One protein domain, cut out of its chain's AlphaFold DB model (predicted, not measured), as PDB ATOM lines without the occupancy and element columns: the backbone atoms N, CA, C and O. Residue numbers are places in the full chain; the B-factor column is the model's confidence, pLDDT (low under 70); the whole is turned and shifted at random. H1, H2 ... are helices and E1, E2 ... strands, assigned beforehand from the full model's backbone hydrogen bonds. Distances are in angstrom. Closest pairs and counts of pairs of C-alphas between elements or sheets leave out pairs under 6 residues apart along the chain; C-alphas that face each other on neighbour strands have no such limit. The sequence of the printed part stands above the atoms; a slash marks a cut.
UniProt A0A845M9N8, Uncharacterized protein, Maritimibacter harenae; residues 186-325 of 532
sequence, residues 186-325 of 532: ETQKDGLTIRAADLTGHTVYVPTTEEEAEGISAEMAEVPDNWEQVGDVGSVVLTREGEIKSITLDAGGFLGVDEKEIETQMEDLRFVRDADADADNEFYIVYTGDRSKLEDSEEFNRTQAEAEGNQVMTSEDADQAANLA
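What this domain is: This is residues 186 to 325 of the 532 residues of an uncharacterized protein of Maritimibacter harenae (UniProt A0A845M9N8). A strongly twisted sheet of seven strands, E3 to E9, folds round on itself into a small, incompletely closed half-barrel, with the hairpin of E1 and E2 across the gap between E7 and the beginning of E5. Four short helices sit round the outside, H1 and H4 only grazing the sheet. The printed part has 140 residues, in the order E1 E2 E3 H1 E4 E5 E6 E7 E8 H2 H3 E9 H4, of class mixed. The big sheet is branched and mixed, with E3 and E8 its parallel pair. The whole is compact, with a radius of gyration of the C-alphas of 15.0 A, and rounded, spanning 39 by 37 by 26 A.

How they stand to each other: E4, residues 228 to 238, has three neighbours and bends by 61 degrees at residue 234. On one side of it are E3, residues 203 to 206, antiparallel with N 204 and O 231 at 2.9 A, and E9, residues 311 to 314, antiparallel with N 236 and O 313 at 2.8 A. On the other side is E5, residues 244 to 251, with N 234 and O 248 at 3.0 A. E4, E5 and E6, residues 260 to 265, form a meander, each strand the antiparallel neighbour of the one before; N 249 and O 262 are 2.8 A apart. E8, residues 283 to 287, is parallel to E3, with N 205 and O 285 at 2.9 A, and forms a hairpin with E7, residues 269 to 274, with N 272 and O 284 at 2.9 A. The hairpin of E1, residues 186 to 189, and E2, residues 192 to 195, has N 187 and O 194 at 2.9 A. The closest C-alphas of E1 and E5 are those of Thr 187 and Ile 244, 6.6 A. H2, residues 291 to 295, is on the sheet at a height of 8.2 A, over none of the strands. H3, residues 302 to 307, is on it at 9.0 A. H1, residues 210 to 215, and H4, residues 315 to 324, only graze it, H1 only just on it with 5 pairs of C-alphas within 10 A. In each helix every O i to N i+4 pair is within hydrogen-bond range.

Where its parts are: E4 is 26.8 A long, E5 20.4 A, E6 16.3 A, E7 15.6 A and H4 14.3 A. E1 begins at C-alpha 186, (7.729, -9.727, 10.649), and H4 ends at C-alpha 324, (-5.849, -17.257, 1.330).

The domain as a whole: The C-alphas farthest apart, Glu 211 and Leu 324, are 43.8 A apart. The printed part has no cut. The link from H1 to E4, 12 residues, is long. Mean pLDDT is 85.9; residues 252 to 258, 280 and 325 are under 70.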
ATOM      1  N   GLU A 186       7.768 -10.717   9.577       92.62
ATOM      2  CA  GLU A 186       7.729  -9.727  10.649       92.62
ATOM      3  C   GLU A 186       9.114  -9.151  10.913       92.62
ATOM      4  O   GLU A 186      10.125  -9.855  10.873       92.62
ATOM      5  N   THR A 187       9.151  -7.872  11.266       92.12
ATOM      6  CA  THR A 187      10.334  -7.211  11.814       92.12
ATOM      7  C   THR A 187       9.971  -6.405  13.057       92.12
ATOM      8  O   THR A 187       8.829  -5.984  13.227       92.12
ATOM      9  N   GLN A 188      10.935  -6.206  13.958       91.56
ATOM     10  CA  GLN A 188      10.759  -5.366  15.143       91.56
ATOM     11  C   GLN A 188      11.551  -4.078  14.982       91.56
ATOM     12  O   GLN A 188      12.784  -4.104  14.967       91.56
ATOM     13  N   LYS A 189      10.850  -2.947  14.911       90.50
ATOM     14  CA  LYS A 189      11.469  -1.629  14.779       90.50
ATOM     15  C   LYS A 189      10.644  -0.570  15.504       90.50
ATOM     16  O   LYS A 189       9.430  -0.679  15.592       90.50
ATOM     17  N   ASP A 190      11.325   0.392  16.128       89.50
ATOM     18  CA  ASP A 190      10.717   1.490  16.904       89.50
ATOM     19  C   ASP A 190       9.743   1.052  18.018       89.50
ATOM     20  O   ASP A 190       8.908   1.816  18.490       89.50
ATOM     21  N   GLY A 191       9.896  -0.185  18.508       85.75
ATOM     22  CA  GLY A 191       9.017  -0.769  19.526       85.75
ATOM     23  C   GLY A 191       7.729  -1.383  18.972       85.75
ATOM     24  O   GLY A 191       6.911  -1.848  19.764       85.75
ATOM     25  N   LEU A 192       7.580  -1.425  17.647       88.50
ATOM     26  CA  LEU A 192       6.471  -2.031  16.920       88.50
ATOM     27  C   LEU A 192       6.908  -3.358  16.286       88.50
ATOM     28  O   LEU A 192       8.062  -3.522  15.881       88.50
ATOM     29  N   THR A 193       5.973  -4.305  16.212       91.12
ATOM     30  CA  THR A 193       6.082  -5.466  15.321       91.12
ATOM     31  C   THR A 193       5.398  -5.091  14.018       91.12
ATOM     32  O   THR A 193       4.217  -4.766  14.019       91.12
ATOM     33  N   ILE A 194       6.144  -5.135  12.923       91.31
ATOM     34  CA  ILE A 194       5.697  -4.687  11.610       91.31
ATOM     35  C   ILE A 194       5.654  -5.907  10.704       91.31
ATOM     36  O   ILE A 194       6.679  -6.574  10.525       91.31
ATOM     37  N   ARG A 195       4.479  -6.206  10.147       92.50
ATOM     38  CA  ARG A 195       4.317  -7.266   9.148       92.50
ATOM     39  C   ARG A 195       4.529  -6.712   7.751       92.50
ATOM     40  O   ARG A 195       4.178  -5.569   7.481       92.50
ATOM     41  N   ALA A 196       5.033  -7.541   6.846       92.19
ATOM     42  CA  ALA A 196       5.217  -7.167   5.450       92.19
ATOM     43  C   ALA A 196       3.888  -6.750   4.796       92.19
ATOM     44  O   ALA A 196       3.833  -5.717   4.138       92.19
ATOM     45  N   ALA A 197       2.803  -7.494   5.031       91.25
ATOM     46  CA  ALA A 197       1.476  -7.135   4.522       91.25
ATOM     47  C   ALA A 197       0.927  -5.819   5.098       91.25
ATOM     48  O   ALA A 197       0.141  -5.148   4.440       91.25
ATOM     49  N   ASP A 198       1.354  -5.439   6.306       91.12
ATOM     50  CA  ASP A 198       0.933  -4.185   6.938       91.12
ATOM     51  C   ASP A 198       1.754  -2.986   6.431       91.12
ATOM     52  O   ASP A 198       1.501  -1.871   6.854       91.12
ATOM     53  N   LEU A 199       2.758  -3.175   5.568       92.88
ATOM     54  CA  LEU A 199       3.560  -2.074   5.021       92.88
ATOM     55  C   LEU A 199       3.027  -1.577   3.684       92.88
ATOM     56  O   LEU A 199       3.042  -0.376   3.434       92.88
ATOM     57  N   THR A 200       2.579  -2.492   2.826       92.00
ATOM     58  CA  THR A 200       2.094  -2.157   1.484       92.00
ATOM     59  C   THR A 200       0.892  -1.218   1.556       92.00
ATOM     60  O   THR A 200       0.024  -1.384   2.414       92.00
ATOM     61  N   GLY A 201       0.840  -0.233   0.663       88.62
ATOM     62  CA  GLY A 201      -0.235   0.753   0.564       88.62
ATOM     63  C   GLY A 201      -0.236   1.845   1.639       88.62
ATOM     64  O   GLY A 201      -1.157   2.654   1.652       88.62
ATOM     65  N   HIS A 202       0.749   1.881   2.544       91.69
ATOM     66  CA  HIS A 202       0.874   2.978   3.508       91.69
ATOM     67  C   HIS A 202       1.568   4.182   2.880       91.69
ATOM     68  O   HIS A 202       2.534   4.031   2.139       91.69
ATOM     69  N   THR A 203       1.133   5.383   3.242       92.88
ATOM     70  CA  THR A 203       1.782   6.622   2.810       92.88
ATOM     71  C   THR A 203       3.047   6.887   3.625       92.88
ATOM     72  O   THR A 203       3.064   6.727   4.852       92.88
ATOM     73  N   VAL A 204       4.110   7.323   2.949       92.88
ATOM     74  CA  VAL A 204       5.387   7.692   3.567       92.88
ATOM     75  C   VAL A 204       5.548   9.206   3.606       92.88
ATOM     76  O   VAL A 204       5.416   9.894   2.591       92.88
ATOM     77  N   TYR A 205       5.867   9.718   4.793       92.81
ATOM     78  CA  TYR A 205       6.010  11.148   5.063       92.81
ATOM     79  C   TYR A 205       7.472  11.550   5.272       92.81
ATOM     80  O   TYR A 205       8.248  10.788   5.844       92.81
ATOM     81  N   VAL A 206       7.839  12.767   4.882       91.06
ATOM     82  CA  VAL A 206       9.155  13.372   5.133       91.06
ATOM     83  C   VAL A 206       8.992  14.640   5.973       91.06
ATOM     84  O   VAL A 206       8.217  15.525   5.601       91.06
ATOM     85  N   PRO A 207       9.710  14.769   7.104       88.88
ATOM     86  CA  PRO A 207       9.760  16.013   7.860       88.88
ATOM     87  C   PRO A 207      10.452  17.123   7.064       88.88
ATOM     88  O   PRO A 207      11.473  16.892   6.422       88.88
ATOM     89  N   THR A 208       9.961  18.357   7.182       83.25
ATOM     90  CA  THR A 208      10.547  19.522   6.492       83.25
ATOM     91  C   THR A 208      11.934  19.920   6.976       83.25
ATOM     92  O   THR A 208      12.642  20.644   6.281       83.25
ATOM     93  N   THR A 209      12.319  19.515   8.187       80.44
ATOM     94  CA  THR A 209      13.605  19.887   8.784       80.44
ATOM     95  C   THR A 209      14.262  18.705   9.493       80.44
ATOM     96  O   THR A 209      13.588  17.856  10.078       80.44
ATOM     97  N   GLU A 210      15.597  18.671   9.507       75.75
ATOM     98  CA  GLU A 210      16.363  17.630  10.212       75.75
ATOM     99  C   GLU A 210      16.090  17.622  11.730       75.75
ATOM    100  O   GLU A 210      16.037  16.561  12.350       75.75
ATOM    101  N   GLU A 211      15.859  18.793  12.341       79.88
ATOM    102  CA  GLU A 211      15.519  18.896  13.770       79.88
ATOM    103  C   GLU A 211      14.194  18.184  14.085       79.88
ATOM    104  O   GLU A 211      14.061  17.530  15.123       79.88
ATOM    105  N   GLU A 212      13.219  18.264  13.177       80.19
ATOM    106  CA  GLU A 212      11.956  17.541  13.308       80.19
ATOM    107  C   GLU A 212      12.149  16.039  13.140       80.19
ATOM    108  O   GLU A 212      11.567  15.295  13.928       80.19
ATOM    109  N   ALA A 213      12.992  15.601  12.200       79.56
ATOM    110  CA  ALA A 213      13.310  14.187  11.990       79.56
ATOM    111  C   ALA A 213      13.926  13.532  13.244       79.56
ATOM    112  O   ALA A 213      13.544  12.420  13.632       79.56
ATOM    113  N   GLU A 214      14.812  14.242  13.949       80.38
ATOM    114  CA  GLU A 214      15.366  13.786  15.231       80.38
ATOM    115  C   GLU A 214      14.342  13.873  16.382       80.38
ATOM    116  O   GLU A 214      14.367  13.063  17.319       80.38
ATOM    117  N   GLY A 215      13.428  14.845  16.317       81.00
ATOM    118  CA  GLY A 215      12.444  15.173  17.350       81.00
ATOM    119  C   GLY A 215      11.130  14.386  17.312       81.00
ATOM    120  O   GLY A 215      10.287  14.593  18.192       81.00
ATOM    121  N   ILE A 216      10.933  13.490  16.337       86.06
ATOM    122  CA  ILE A 216       9.689  12.715  16.203       86.06
ATOM    123  C   ILE A 216       9.428  11.923  17.500       86.06
ATOM    124  O   ILE A 216      10.347  11.389  18.129       86.06
ATOM    125  N   SER A 217       8.172  11.859  17.940       86.38
ATOM    126  CA  SER A 217       7.761  11.061  19.106       86.38
ATOM    127  C   SER A 217       7.548   9.587  18.729       86.38
ATOM    128  O   SER A 217       7.520   9.241  17.558       86.38
ATOM    129  N   ALA A 218       7.451   8.683  19.707       86.38
ATOM    130  CA  ALA A 218       7.146   7.270  19.424       86.38
ATOM    131  C   ALA A 218       5.665   7.039  19.058       86.38
ATOM    132  O   ALA A 218       5.331   6.033  18.442       86.38
ATOM    133  N   GLU A 219       4.793   7.973  19.447       87.62
ATOM    134  CA  GLU A 219       3.349   7.930  19.222       87.62
ATOM    135  C   GLU A 219       2.876   9.321  18.774       87.62
ATOM    136  O   GLU A 219       3.402  10.337  19.255       87.62
ATOM    137  N   MET A 220       1.902   9.373  17.868       89.12
ATOM    138  CA  MET A 220       1.367  10.601  17.277       89.12
ATOM    139  C   MET A 220      -0.115  10.416  16.938       89.12
ATOM    140  O   MET A 220      -0.494   9.372  16.435       89.12
ATOM    141  N   ALA A 221      -0.944  11.416  17.243       87.44
ATOM    142  CA  ALA A 221      -2.375  11.384  16.927       87.44
ATOM    143  C   ALA A 221      -2.645  11.703  15.450       87.44
ATOM    144  O   ALA A 221      -3.448  11.050  14.807       87.44
ATOM    145  N   GLU A 222      -1.944  12.705  14.910       88.81
ATOM    146  CA  GLU A 222      -2.087  13.148  13.524       88.81
ATOM    147  C   GLU A 222      -0.724  13.610  12.998       88.81
ATOM    148  O   GLU A 222       0.063  14.210  13.744       88.81
ATOM    149  N   VAL A 223      -0.461  13.352  11.716       91.25
ATOM    150  CA  VAL A 223       0.748  13.817  11.023       91.25
ATOM    151  C   VAL A 223       0.745  15.351  10.938       91.25
ATOM    152  O   VAL A 223      -0.283  15.927  10.583       91.25
ATOM    153  N   PRO A 224       1.860  16.043  11.251       89.00
ATOM    154  CA  PRO A 224       1.949  17.491  11.113       89.00
ATOM    155  C   PRO A 224       1.684  17.955   9.677       89.00
ATOM    156  O   PRO A 224       2.249  17.408   8.734       89.00
ATOM    157  N   ASP A 225       0.898  19.024   9.516       86.38
ATOM    158  CA  ASP A 225       0.529  19.579   8.200       86.38
ATOM    159  C   ASP A 225       1.730  20.040   7.355       86.38
ATOM    160  O   ASP A 225       1.606  20.234   6.149       86.38
ATOM    161  N   ASN A 226       2.877  20.295   7.991       83.88
ATOM    162  CA  ASN A 226       4.100  20.695   7.308       83.88
ATOM    163  C   ASN A 226       4.913  19.511   6.785       83.88
ATOM    164  O   ASN A 226       5.880  19.752   6.084       83.88
ATOM    165  N   TRP A 227       4.583  18.266   7.128       89.19
ATOM    166  CA  TRP A 227       5.284  17.114   6.566       89.19
ATOM    167  C   TRP A 227       4.808  16.830   5.149       89.19
ATOM    168  O   TRP A 227       3.628  16.963   4.823       89.19
ATOM    169  N   GLU A 228       5.742  16.412   4.310       85.94
ATOM    170  CA  GLU A 228       5.492  16.179   2.895       85.94
ATOM    171  C   GLU A 228       5.215  14.700   2.638       85.94
ATOM    172  O   GLU A 228       5.846  13.829   3.233       85.94
ATOM    173  N   GLN A 229       4.260  14.411   1.756       89.44
ATOM    174  CA  GLN A 229       3.959  13.050   1.314       89.44
ATOM    175  C   GLN A 229       4.857  12.709   0.129       89.44
ATOM    176  O   GLN A 229       4.813  13.394  -0.889       89.44
ATOM    177  N   VAL A 230       5.669  11.664   0.271       85.06
ATOM    178  CA  VAL A 230       6.604  11.224  -0.779       85.06
ATOM    179  C   VAL A 230       5.926  10.285  -1.769       85.06
ATOM    180  O   VAL A 230       6.239  10.304  -2.955       85.06
ATOM    181  N   GLY A 231       5.010   9.459  -1.274       88.19
ATOM    182  CA  GLY A 231       4.333   8.426  -2.042       88.19
ATOM    183  C   GLY A 231       3.806   7.328  -1.130       88.19
ATOM    184  O   GLY A 231       3.908   7.421   0.100       88.19
ATOM    185  N   ASP A 232       3.267   6.286  -1.745       91.81
ATOM    186  CA  ASP A 232       2.760   5.107  -1.052       91.81
ATOM    187  C   ASP A 232       3.748   3.945  -1.172       91.81
ATOM    188  O   ASP A 232       4.555   3.872  -2.096       91.81
ATOM    189  N   VAL A 233       3.720   3.022  -0.216       93.88
ATOM    190  CA  VAL A 233       4.543   1.814  -0.282       93.88
ATOM    191  C   VAL A 233       3.976   0.858  -1.332       93.88
ATOM    192  O   VAL A 233       2.950   0.220  -1.085       93.88
ATOM    193  N   GLY A 234       4.658   0.700  -2.463       91.50
ATOM    194  CA  GLY A 234       4.215  -0.189  -3.543       91.50
ATOM    195  C   GLY A 234       4.462  -1.662  -3.240       91.50
ATOM    196  O   GLY A 234       3.555  -2.504  -3.285       91.50
ATOM    197  N   SER A 235       5.702  -1.966  -2.860       93.75
ATOM    198  CA  SER A 235       6.178  -3.326  -2.637       93.75
ATOM    199  C   SER A 235       7.066  -3.434  -1.395       93.75
ATOM    200  O   SER A 235       7.737  -2.495  -0.970       93.75
ATOM    201  N   VAL A 236       7.128  -4.631  -0.817       95.56
ATOM    202  CA  VAL A 236       8.075  -5.000   0.239       95.56
ATOM    203  C   VAL A 236       9.070  -6.000  -0.327       95.56
ATOM    204  O   VAL A 236       8.690  -7.026  -0.891       95.56
ATOM    205  N   VAL A 237      10.358  -5.720  -0.153       95.31
ATOM    206  CA  VAL A 237      11.438  -6.605  -0.583       95.31
ATOM    207  C   VAL A 237      11.896  -7.427   0.614       95.31
ATOM    208  O   VAL A 237      12.336  -6.899   1.637       95.31
ATOM    209  N   LEU A 238      11.818  -8.745   0.482       94.44
ATOM    210  CA  LEU A 238      12.231  -9.713   1.485       94.44
ATOM    211  C   LEU A 238      13.493 -10.445   1.041       94.44
ATOM    212  O   LEU A 238      13.684 -10.760  -0.134       94.44
ATOM    213  N   THR A 239      14.357 -10.771   1.993       93.56
ATOM    214  CA  THR A 239      15.485 -11.668   1.746       93.56
ATOM    215  C   THR A 239      14.987 -13.092   1.504       93.56
ATOM    216  O   THR A 239      13.870 -13.468   1.860       93.56
ATOM    217  N   ARG A 240      15.867 -13.954   0.985       88.00
ATOM    218  CA  ARG A 240      15.604 -15.396   0.862       88.00
ATOM    219  C   ARG A 240      15.237 -16.079   2.189       88.00
ATOM    220  O   ARG A 240      14.665 -17.168   2.186       88.00
ATOM    221  N   GLU A 241      15.625 -15.484   3.311       87.00
ATOM    222  CA  GLU A 241      15.348 -15.992   4.656       87.00
ATOM    223  C   GLU A 241      13.967 -15.555   5.172       87.00
ATOM    224  O   GLU A 241      13.540 -16.033   6.222       87.00
ATOM    225  N   GLY A 242      13.244 -14.723   4.412       86.56
ATOM    226  CA  GLY A 242      11.938 -14.184   4.787       86.56
ATOM    227  C   GLY A 242      12.033 -12.974   5.714       86.56
ATOM    228  O   GLY A 242      11.064 -12.657   6.394       86.56
ATOM    229  N   GLU A 243      13.190 -12.316   5.779       93.31
ATOM    230  CA  GLU A 243      13.361 -11.077   6.540       93.31
ATOM    231  C   GLU A 243      13.052  -9.878   5.649       93.31
ATOM    232  O   GLU A 243      13.454  -9.850   4.484       93.31
ATOM    233  N   ILE A 244      12.377  -8.867   6.190       95.00
ATOM    234  CA  ILE A 244      12.096  -7.645   5.439       95.00
ATOM    235  C   ILE A 244      13.399  -6.850   5.274       95.00
ATOM    236  O   ILE A 244      14.005  -6.426   6.260       95.00
ATOM    237  N   LYS A 245      13.832  -6.667   4.026       94.19
ATOM    238  CA  LYS A 245      15.080  -5.987   3.654       94.19
ATOM    239  C   LYS A 245      14.853  -4.485   3.459       94.19
ATOM    240  O   LYS A 245      15.579  -3.666   4.023       94.19
ATOM    241  N   SER A 246      13.847  -4.143   2.667       94.62
ATOM    242  CA  SER A 246      13.569  -2.795   2.162       94.62
ATOM    243  C   SER A 246      12.114  -2.708   1.709       94.62
ATOM    244  O   SER A 246      11.416  -3.722   1.620       94.62
ATOM    245  N   ILE A 247      11.652  -1.493   1.443       95.00
ATOM    246  CA  ILE A 247      10.366  -1.240   0.793       95.00
ATOM    247  C   ILE A 247      10.599  -0.432  -0.474       95.00
ATOM    248  O   ILE A 247      11.623   0.242  -0.598       95.00
ATOM    249  N   THR A 248       9.648  -0.479  -1.390       93.88
ATOM    250  CA  THR A 248       9.604   0.424  -2.528       93.88
ATOM    251  C   THR A 248       8.539   1.489  -2.316       93.88
ATOM    252  O   THR A 248       7.529   1.252  -1.653       93.88
ATOM    253  N   LEU A 249       8.805   2.678  -2.837       91.06
ATOM    254  CA  LEU A 249       7.929   3.833  -2.790       91.06
ATOM    255  C   LEU A 249       7.457   4.135  -4.204       91.06
ATOM    256  O   LEU A 249       8.280   4.384  -5.088       91.06
ATOM    257  N   ASP A 250       6.146   4.150  -4.379       88.12
ATOM    258  CA  ASP A 250       5.476   4.588  -5.590       88.12
ATOM    259  C   ASP A 250       5.371   6.113  -5.537       88.12
ATOM    260  O   ASP A 250       4.412   6.700  -5.025       88.12
ATOM    261  N   ALA A 251       6.418   6.784  -6.016       77.12
ATOM    262  CA  ALA A 251       6.443   8.235  -6.135       77.12
ATOM    263  C   ALA A 251       5.700   8.645  -7.422       77.12
ATOM    264  O   ALA A 251       6.305   8.924  -8.460       77.12
ATOM    265  N   GLY A 252       4.366   8.613  -7.386       60.59
ATOM    266  CA  GLY A 252       3.505   8.976  -8.515       60.59
ATOM    267  C   GLY A 252       3.052  10.445  -8.497       60.59
ATOM    268  O   GLY A 252       2.626  10.955  -7.465       60.59
ATOM    269  N   GLY A 253       3.030  11.112  -9.665       50.34
ATOM    270  CA  GLY A 253       1.996  12.136  -9.915       50.34
ATOM    271  C   GLY A 253       2.369  13.573 -10.306       50.34
ATOM    272  O   GLY A 253       1.448  14.383 -10.370       50.34
ATOM    273  N   PHE A 254       3.614  13.924 -10.642       41.72
ATOM    274  CA  PHE A 254       3.922  15.322 -11.027       41.72
ATOM    275  C   PHE A 254       3.952  15.615 -12.532       41.72
ATOM    276  O   PHE A 254       3.761  16.762 -12.918       41.72
ATOM    277  N   LEU A 255       4.105  14.608 -13.404       48.56
ATOM    278  CA  LEU A 255       4.270  14.844 -14.853       48.56
ATOM    279  C   LEU A 255       3.403  13.963 -15.763       48.56
ATOM    280  O   LEU A 255       3.584  13.957 -16.976       48.56
ATOM    281  N   GLY A 256       2.427  13.242 -15.209       49.47
ATOM    282  CA  GLY A 256       1.374  12.609 -16.005       49.47
ATOM    283  C   GLY A 256       1.815  11.562 -17.038       49.47
ATOM    284  O   GLY A 256       1.023  11.311 -17.948       49.47
ATOM    285  N   VAL A 257       3.010  10.952 -16.930       46.97
ATOM    286  CA  VAL A 257       3.394   9.851 -17.840       46.97
ATOM    287  C   VAL A 257       4.150   8.668 -17.206       46.97
ATOM    288  O   VAL A 257       3.910   7.567 -17.681       46.97
ATOM    289  N   ASP A 258       4.922   8.786 -16.118       60.06
ATOM    290  CA  ASP A 258       5.619   7.610 -15.549       60.06
ATOM    291  C   ASP A 258       5.639   7.622 -14.007       60.06
ATOM    292  O   ASP A 258       5.918   8.645 -13.380       60.06
ATOM    293  N   GLU A 259       5.295   6.482 -13.404       70.31
ATOM    294  CA  GLU A 259       5.370   6.197 -11.966       70.31
ATOM    295  C   GLU A 259       6.723   5.536 -11.688       70.31
ATOM    296  O   GLU A 259       7.036   4.506 -12.284       70.31
ATOM    297  N   LYS A 260       7.556   6.152 -10.841       77.50
ATOM    298  CA  LYS A 260       8.891   5.635 -10.521       77.50
ATOM    299  C   LYS A 260       8.848   4.927  -9.171       77.50
ATOM    300  O   LYS A 260       8.641   5.570  -8.145       77.50
ATOM    301  N   GLU A 261       9.081   3.616  -9.185       87.44
ATOM    302  CA  GLU A 261       9.212   2.795  -7.976       87.44
ATOM    303  C   GLU A 261      10.644   2.964  -7.427       87.44
ATOM    304  O   GLU A 261      11.611   2.606  -8.099       87.44
ATOM    305  N   ILE A 262      10.812   3.549  -6.240       90.62
ATOM    306  CA  ILE A 262      12.128   3.820  -5.624       90.62
ATOM    307  C   ILE A 262      12.327   2.925  -4.400       90.62
ATOM    308  O   ILE A 262      11.480   2.888  -3.515       90.62
ATOM    309  N   GLU A 263      13.460   2.227  -4.301       92.44
ATOM    310  CA  GLU A 263      13.770   1.390  -3.132       92.44
ATOM    311  C   GLU A 263      14.363   2.215  -1.985       92.44
ATOM    312  O   GLU A 263      15.360   2.918  -2.147       92.44
ATOM    313  N   THR A 264      13.802   2.060  -0.787       92.00
ATOM    314  CA  THR A 264      14.342   2.629   0.448       92.00
ATOM    315  C   THR A 264      14.570   1.555   1.503       92.00
ATOM    316  O   THR A 264      13.834   0.568   1.626       92.00
ATOM    317  N   GLN A 265      15.638   1.722   2.276       92.62
ATOM    318  CA  GLN A 265      16.023   0.743   3.278       92.62
ATOM    319  C   GLN A 265      15.225   0.926   4.564       92.62
ATOM    320  O   GLN A 265      14.932   2.040   4.995       92.62
ATOM    321  N   MET A 266      14.983  -0.186   5.259       90.81
ATOM    322  CA  MET A 266      14.303  -0.157   6.552       90.81
ATOM    323  C   MET A 266      15.003   0.718   7.590       90.81
ATOM    324  O   MET A 266      14.343   1.189   8.505       90.81
ATOM    325  N   GLU A 267      16.318   0.933   7.496       92.12
ATOM    326  CA  GLU A 267      17.081   1.774   8.427       92.12
ATOM    327  C   GLU A 267      16.710   3.259   8.356       92.12
ATOM    328  O   GLU A 267      16.646   3.894   9.407       92.12
ATOM    329  N   ASP A 268      16.382   3.753   7.163       93.25
ATOM    330  CA  ASP A 268      16.058   5.157   6.901       93.25
ATOM    331  C   ASP A 268      14.600   5.495   7.253       93.25
ATOM    332  O   ASP A 268      14.207   6.661   7.277       93.25
ATOM    333  N   LEU A 269      13.788   4.485   7.558       93.62
ATOM    334  CA  LEU A 269      12.398   4.648   7.964       93.62
ATOM    335  C   LEU A 269      12.272   4.735   9.476       93.62
ATOM    336  O   LEU A 269      13.055   4.149  10.223       93.62
ATOM    337  N   ARG A 270      11.227   5.407   9.927       93.50
ATOM    338  CA  ARG A 270      10.803   5.461  11.314       93.50
ATOM    339  C   ARG A 270       9.313   5.187  11.388       93.50
ATOM    340  O   ARG A 270       8.530   5.812  10.681       93.50
ATOM    341  N   PHE A 271       8.933   4.279  12.274       94.25
ATOM    342  CA  PHE A 271       7.542   3.899  12.479       94.25
ATOM    343  C   PHE A 271       7.013   4.578  13.736       94.25
ATOM    344  O   PHE A 271       7.572   4.429  14.826       94.25
ATOM    345  N   VAL A 272       5.955   5.366  13.576       93.69
ATOM    346  CA  VAL A 272       5.337   6.130  14.661       93.69
ATOM    347  C   VAL A 272       3.953   5.565  14.891       93.69
ATOM    348  O   VAL A 272       3.131   5.571  13.984       93.69
ATOM    349  N   ARG A 273       3.678   5.077  16.098       92.06
ATOM    350  CA  ARG A 273       2.366   4.512  16.410       92.06
ATOM    351  C   ARG A 273       1.285   5.586  16.305       92.06
ATOM    352  O   ARG A 273       1.474   6.687  16.830       92.06
ATOM    353  N   ASP A 274       0.150   5.238  15.712       91.38
ATOM    354  CA  ASP A 274      -1.030   6.090  15.778       91.38
ATOM    355  C   ASP A 274      -1.620   6.048  17.204       91.38
ATOM    356  O   ASP A 274      -1.901   4.986  17.766       91.38
ATOM    357  N   ALA A 275      -1.725   7.215  17.836       88.19
ATOM    358  CA  ALA A 275      -2.212   7.354  19.206       88.19
ATOM    359  C   ALA A 275      -3.743   7.263  19.321       88.19
ATOM    360  O   ALA A 275      -4.242   6.977  20.416       88.19
ATOM    361  N   ASP A 276      -4.464   7.524  18.232       86.62
ATOM    362  CA  ASP A 276      -5.926   7.473  18.160       86.62
ATOM    363  C   ASP A 276      -6.440   6.135  17.602       86.62
ATOM    364  O   ASP A 276      -7.629   5.832  17.731       86.62
ATOM    365  N   ALA A 277      -5.544   5.312  17.054       83.88
ATOM    366  CA  ALA A 277      -5.835   3.964  16.588       83.88
ATOM    367  C   ALA A 277      -6.321   3.013  17.693       83.88
ATOM    368  O   ALA A 277      -5.761   2.922  18.794       83.88
ATOM    369  N   ASP A 278      -7.348   2.231  17.357       75.50
ATOM    370  CA  ASP A 278      -7.862   1.161  18.214       75.50
ATOM    371  C   ASP A 278      -6.964  -0.089  18.147       75.50
ATOM    372  O   ASP A 278      -6.947  -0.888  19.095       75.50
ATOM    373  N   ALA A 279      -6.216  -0.268  17.051       73.75
ATOM    374  CA  ALA A 279      -5.310  -1.390  16.849       73.75
ATOM    375  C   ALA A 279      -3.843  -1.017  17.134       73.75
ATOM    376  O   ALA A 279      -3.406   0.123  17.006       73.75
ATOM    377  N   ASP A 280      -3.047  -1.995  17.569       67.00
ATOM    378  CA  ASP A 280      -1.625  -1.821  17.880       67.00
ATOM    379  C   ASP A 280      -0.703  -1.871  16.653       67.00
ATOM    380  O   ASP A 280       0.498  -1.638  16.790       67.00
ATOM    381  N   ASN A 281      -1.264  -2.135  15.473       71.81
ATOM    382  CA  ASN A 281      -0.563  -2.220  14.195       71.81
ATOM    383  C   ASN A 281      -0.851  -1.039  13.251       71.81
ATOM    384  O   ASN A 281      -0.435  -1.089  12.100       71.81
ATOM    385  N   GLU A 282      -1.541   0.005  13.714       86.25
ATOM    386  CA  GLU A 282      -1.724   1.248  12.959       86.25
ATOM    387  C   GLU A 282      -0.570   2.214  13.273       86.25
ATOM    388  O   GLU A 282      -0.283   2.540  14.435       86.25
ATOM    389  N   PHE A 283       0.140   2.642  12.233       92.38
ATOM    390  CA  PHE A 283       1.322   3.486  12.354       92.38
ATOM    391  C   PHE A 283       1.485   4.407  11.145       92.38
ATOM    392  O   PHE A 283       1.047   4.112  10.037       92.38
ATOM    393  N   TYR A 284       2.199   5.505  11.364       93.38
ATOM    394  CA  TYR A 284       2.713   6.382  10.324       93.38
ATOM    395  C   TYR A 284       4.140   5.967   9.961       93.38
ATOM    396  O   TYR A 284       4.956   5.681  10.846       93.38
ATOM    397  N   ILE A 285       4.452   5.961   8.664       95.00
ATOM    398  CA  ILE A 285       5.801   5.711   8.154       95.00
ATOM    399  C   ILE A 285       6.451   7.054   7.847       95.00
ATOM    400  O   ILE A 285       5.947   7.829   7.034       95.00
ATOM    401  N   VAL A 286       7.584   7.329   8.484       94.81
ATOM    402  CA  VAL A 286       8.323   8.577   8.301       94.81
ATOM    403  C   VAL A 286       9.708   8.271   7.762       94.81
ATOM    404  O   VAL A 286      10.470   7.536   8.386       94.81
ATOM    405  N   TYR A 287      10.055   8.833   6.614       93.00
ATOM    406  CA  TYR A 287      11.410   8.777   6.095       93.00
ATOM    407  C   TYR A 287      12.284   9.794   6.837       93.00
ATOM    408  O   TYR A 287      11.976  10.980   6.928       93.00
ATOM    409  N   THR A 288      13.374   9.293   7.406       91.62
ATOM    410  CA  THR A 288      14.360  10.036   8.208       91.62
ATOM    411  C   THR A 288      15.764   9.967   7.607       91.62
ATOM    412  O   THR A 288      16.725  10.424   8.225       91.62
ATOM    413  N   GLY A 289      15.885   9.361   6.424       87.00
ATOM    414  CA  GLY A 289      17.118   9.330   5.657       87.00
ATOM    415  C   GLY A 289      17.397  10.652   4.945       87.00
ATOM    416  O   GLY A 289      16.725  11.664   5.132       87.00
ATOM    417  N   ASP A 290      18.419  10.615   4.103       84.56
ATOM    418  CA  ASP A 290      18.830  11.752   3.290       84.56
ATOM    419  C   ASP A 290      17.885  11.897   2.090       84.56
ATOM    420  O   ASP A 290      17.774  10.983   1.275       84.56
ATOM    421  N   ARG A 291      17.175  13.026   2.008       76.94
ATOM    422  CA  ARG A 291      16.144  13.257   0.986       76.94
ATOM    423  C   ARG A 291      16.695  13.165  -0.436       76.94
ATOM    424  O   ARG A 291      16.041  12.564  -1.286       76.94
ATOM    425  N   SER A 292      17.906  13.667  -0.666       77.25
ATOM    426  CA  SER A 292      18.549  13.623  -1.979       77.25
ATOM    427  C   SER A 292      18.765  12.187  -2.453       77.25
ATOM    428  O   SER A 292      18.717  11.922  -3.649       77.25
ATOM    429  N   LYS A 293      18.882  11.209  -1.541       80.12
ATOM    430  CA  LYS A 293      18.901   9.793  -1.940       80.12
ATOM    431  C   LYS A 293      17.606   9.343  -2.595       80.12
ATOM    432  O   LYS A 293      17.690   8.472  -3.443       80.12
ATOM    433  N   LEU A 294      16.437   9.849  -2.206       81.12
ATOM    434  CA  LEU A 294      15.174   9.465  -2.848       81.12
ATOM    435  C   LEU A 294      15.052  10.096  -4.240       81.12
ATOM    436  O   LEU A 294      14.599   9.437  -5.169       81.12
ATOM    437  N   GLU A 295      15.517  11.334  -4.392       75.69
ATOM    438  CA  GLU A 295      15.525  12.077  -5.660       75.69
ATOM    439  C   GLU A 295      16.483  11.447  -6.682       75.69
ATOM    440  O   GLU A 295      16.086  11.125  -7.807       75.69
ATOM    441  N   ASP A 296      17.716  11.179  -6.251       79.06
ATOM    442  CA  ASP A 296      18.779  10.597  -7.075       79.06
ATOM    443  C   ASP A 296      18.675   9.073  -7.216       79.06
ATOM    444  O   ASP A 296      19.458   8.459  -7.949       79.06
ATOM    445  N   SER A 297      17.743   8.426  -6.506       80.50
ATOM    446  CA  SER A 297      17.603   6.971  -6.559       80.50
ATOM    447  C   SER A 297      17.257   6.505  -7.962       80.50
ATOM    448  O   SER A 297      16.410   7.077  -8.645       80.50
ATOM    449  N   GLU A 298      17.881   5.416  -8.392       83.88
ATOM    450  CA  GLU A 298      17.484   4.728  -9.614       83.88
ATOM    451  C   GLU A 298      16.115   4.054  -9.424       83.88
ATOM    452  O   GLU A 298      15.687   3.769  -8.305       83.88
ATOM    453  N   GLU A 299      15.412   3.817 -10.531       87.25
ATOM    454  CA  GLU A 299      14.186   3.017 -10.513       87.25
ATOM    455  C   GLU A 299      14.499   1.593 -10.028       87.25
ATOM    456  O   GLU A 299      15.484   0.969 -10.442       87.25
ATOM    457  N   PHE A 300      13.652   1.072  -9.146       91.00
ATOM    458  CA  PHE A 300      13.800  -0.251  -8.575       91.00
ATOM    459  C   PHE A 300      13.736  -1.328  -9.659       91.00
ATOM    460  O   PHE A 300      12.736  -1.527 -10.348       91.00
ATOM    461  N   ASN A 301      14.810  -2.108  -9.771       90.69
ATOM    462  CA  ASN A 301      14.867  -3.218 -10.706       90.69
ATOM    463  C   ASN A 301      14.419  -4.525 -10.041       90.69
ATOM    464  O   ASN A 301      15.230  -5.293  -9.512       90.69
ATOM    465  N   ARG A 302      13.121  -4.823 -10.150       89.44
ATOM    466  CA  ARG A 302      12.534  -6.077  -9.650       89.44
ATOM    467  C   ARG A 302      13.250  -7.322 -10.169       89.44
ATOM    468  O   ARG A 302      13.559  -8.225  -9.397       89.44
ATOM    469  N   THR A 303      13.581  -7.345 -11.462       90.25
ATOM    470  CA  THR A 303      14.251  -8.500 -12.086       90.25
ATOM    471  C   THR A 303      15.619  -8.757 -11.451       90.25
ATOM    472  O   THR A 303      16.002  -9.907 -11.230       90.25
ATOM    473  N   GLN A 304      16.366  -7.699 -11.135       90.19
ATOM    474  CA  GLN A 304      17.653  -7.813 -10.460       90.19
ATOM    475  C   GLN A 304      17.490  -8.276  -9.011       90.19
ATOM    476  O   GLN A 304      18.198  -9.193  -8.594       90.19
ATOM    477  N   ALA A 305      16.549  -7.697  -8.262       89.25
ATOM    478  CA  ALA A 305      16.288  -8.096  -6.881       89.25
ATOM    479  C   ALA A 305      15.926  -9.590  -6.783       89.25
ATOM    480  O   ALA A 305      16.471 -10.314  -5.944       89.25
ATOM    481  N   GLU A 306      15.079 -10.078  -7.687       88.50
ATOM    482  CA  GLU A 306      14.714 -11.494  -7.785       88.50
ATOM    483  C   GLU A 306      15.900 -12.379  -8.198       88.50
ATOM    484  O   GLU A 306      16.088 -13.469  -7.649       88.50
ATOM    485  N   ALA A 307      16.752 -11.912  -9.118       88.19
ATOM    486  CA  ALA A 307      17.969 -12.624  -9.516       88.19
ATOM    487  C   ALA A 307      18.979 -12.766  -8.361       88.19
ATOM    488  O   ALA A 307      19.715 -13.756  -8.296       88.19
ATOM    489  N   GLU A 308      18.993 -11.817  -7.425       89.62
ATOM    490  CA  GLU A 308      19.761 -11.884  -6.175       89.62
ATOM    491  C   GLU A 308      19.130 -12.820  -5.130       89.62
ATOM    492  O   GLU A 308      19.745 -13.125  -4.103       89.62
ATOM    493  N   GLY A 309      17.940 -13.353  -5.417       87.88
ATOM    494  CA  GLY A 309      17.196 -14.262  -4.553       87.88
ATOM    495  C   GLY A 309      16.313 -13.558  -3.527       87.88
ATOM    496  O   GLY A 309      15.897 -14.215  -2.571       87.88
ATOM    497  N   ASN A 310      16.048 -12.261  -3.704       92.50
ATOM    498  CA  ASN A 310      15.064 -11.540  -2.905       92.50
ATOM    499  C   ASN A 310      13.657 -11.850  -3.432       92.50
ATOM    500  O   ASN A 310      13.462 -12.087  -4.622       92.50
ATOM    501  N   GLN A 311      12.678 -11.856  -2.537       90.56
ATOM    502  CA  GLN A 311      11.268 -11.942  -2.890       90.56
ATOM    503  C   GLN A 311      10.677 -10.536  -2.846       90.56
ATOM    504  O   GLN A 311      10.892  -9.818  -1.877       90.56
ATOM    505  N   VAL A 312       9.939 -10.143  -3.878       93.44
ATOM    506  CA  VAL A 312       9.222  -8.865  -3.914       93.44
ATOM    507  C   VAL A 312       7.744  -9.168  -3.734       93.44
ATOM    508  O   VAL A 312       7.214 -10.035  -4.422       93.44
ATOM    509  N   MET A 313       7.114  -8.516  -2.765       93.00
ATOM    510  CA  MET A 313       5.700  -8.679  -2.452       93.00
ATOM    511  C   MET A 313       4.991  -7.355  -2.702       93.00
ATOM    512  O   MET A 313       5.333  -6.363  -2.060       93.00
ATOM    513  N   THR A 314       4.018  -7.339  -3.603       91.75
ATOM    514  CA  THR A 314       3.214  -6.141  -3.884       91.75
ATOM    515  C   THR A 314       2.013  -6.034  -2.944       91.75
ATOM    516  O   THR A 314       1.684  -6.972  -2.208       91.75
ATOM    517  N   SER A 315       1.308  -4.905  -2.998       86.94
ATOM    518  CA  SER A 315      -0.016  -4.752  -2.379       86.94
ATOM    519  C   SER A 315      -1.018  -5.821  -2.846       86.94
ATOM    520  O   SER A 315      -1.727  -6.409  -2.029       86.94
ATOM    521  N   GLU A 316      -1.025  -6.163  -4.138       87.94
ATOM    522  CA  GLU A 316      -1.886  -7.220  -4.689       87.94
ATOM    523  C   GLU A 316      -1.560  -8.602  -4.103       87.94
ATOM    524  O   GLU A 316      -2.471  -9.384  -3.810       87.94
ATOM    525  N   ASP A 317      -0.276  -8.915  -3.904       88.94
ATOM    526  CA  ASP A 317       0.148 -10.167  -3.272       88.94
ATOM    527  C   ASP A 317      -0.284 -10.224  -1.801       88.94
ATOM    528  O   ASP A 317      -0.706 -11.279  -1.316       88.94
ATOM    529  N   ALA A 318      -0.218  -9.096  -1.087       86.81
ATOM    530  CA  ALA A 318      -0.682  -8.990   0.294       86.81
ATOM    531  C   ALA A 318      -2.202  -9.227   0.401       86.81
ATOM    532  O   ALA A 318      -2.649 -10.017   1.242       86.81
ATOM    533  N   ASP A 319      -2.993  -8.642  -0.502       87.31
ATOM    534  CA  ASP A 319      -4.444  -8.854  -0.582       87.31
ATOM    535  C   ASP A 319      -4.801 -10.308  -0.923       87.31
ATOM    536  O   ASP A 319      -5.730 -10.903  -0.357       87.31
ATOM    537  N   GLN A 320      -4.061 -10.921  -1.848       85.94
ATOM    538  CA  GLN A 320      -4.231 -12.335  -2.177       85.94
ATOM    539  C   GLN A 320      -3.881 -13.222  -0.980       85.94
ATOM    540  O   GLN A 320      -4.657 -14.120  -0.636       85.94
ATOM    541  N   ALA A 321      -2.780 -12.941  -0.282       85.06
ATOM    542  CA  ALA A 321      -2.389 -13.662   0.923       85.06
ATOM    543  C   ALA A 321      -3.457 -13.570   2.025       85.06
ATOM    544  O   ALA A 321      -3.776 -14.588   2.649       85.06
ATOM    545  N   ALA A 322      -4.055 -12.394   2.228       81.62
ATOM    546  CA  ALA A 322      -5.137 -12.186   3.190       81.62
ATOM    547  C   ALA A 322      -6.396 -12.999   2.839       81.62
ATOM    548  O   ALA A 322      -7.056 -13.548   3.720       81.62
ATOM    549  N   ASN A 323      -6.705 -13.144   1.549       78.56
ATOM    550  CA  ASN A 323      -7.826 -13.962   1.078       78.56
ATOM    551  C   ASN A 323      -7.562 -15.474   1.159       78.56
ATOM    552  O   ASN A 323      -8.510 -16.262   1.229       78.56
ATOM    553  N   LEU A 324      -6.289 -15.875   1.145       75.25
ATOM    554  CA  LEU A 324      -5.849 -17.257   1.330       75.25
ATOM    555  C   LEU A 324      -5.707 -17.632   2.811       75.25
ATOM    556  O   LEU A 324      -5.695 -18.826   3.132       75.25
ATOM    557  N   ALA A 325      -5.573 -16.647   3.707       61.59
ATOM    558  CA  ALA A 325      -5.552 -16.891   5.140       61.59
ATOM    559  C   ALA A 325      -6.816 -17.680   5.522       61.59
ATOM    560  O   ALA A 325      -7.911 -17.358   5.043       61.59
TER     561      ALA A 325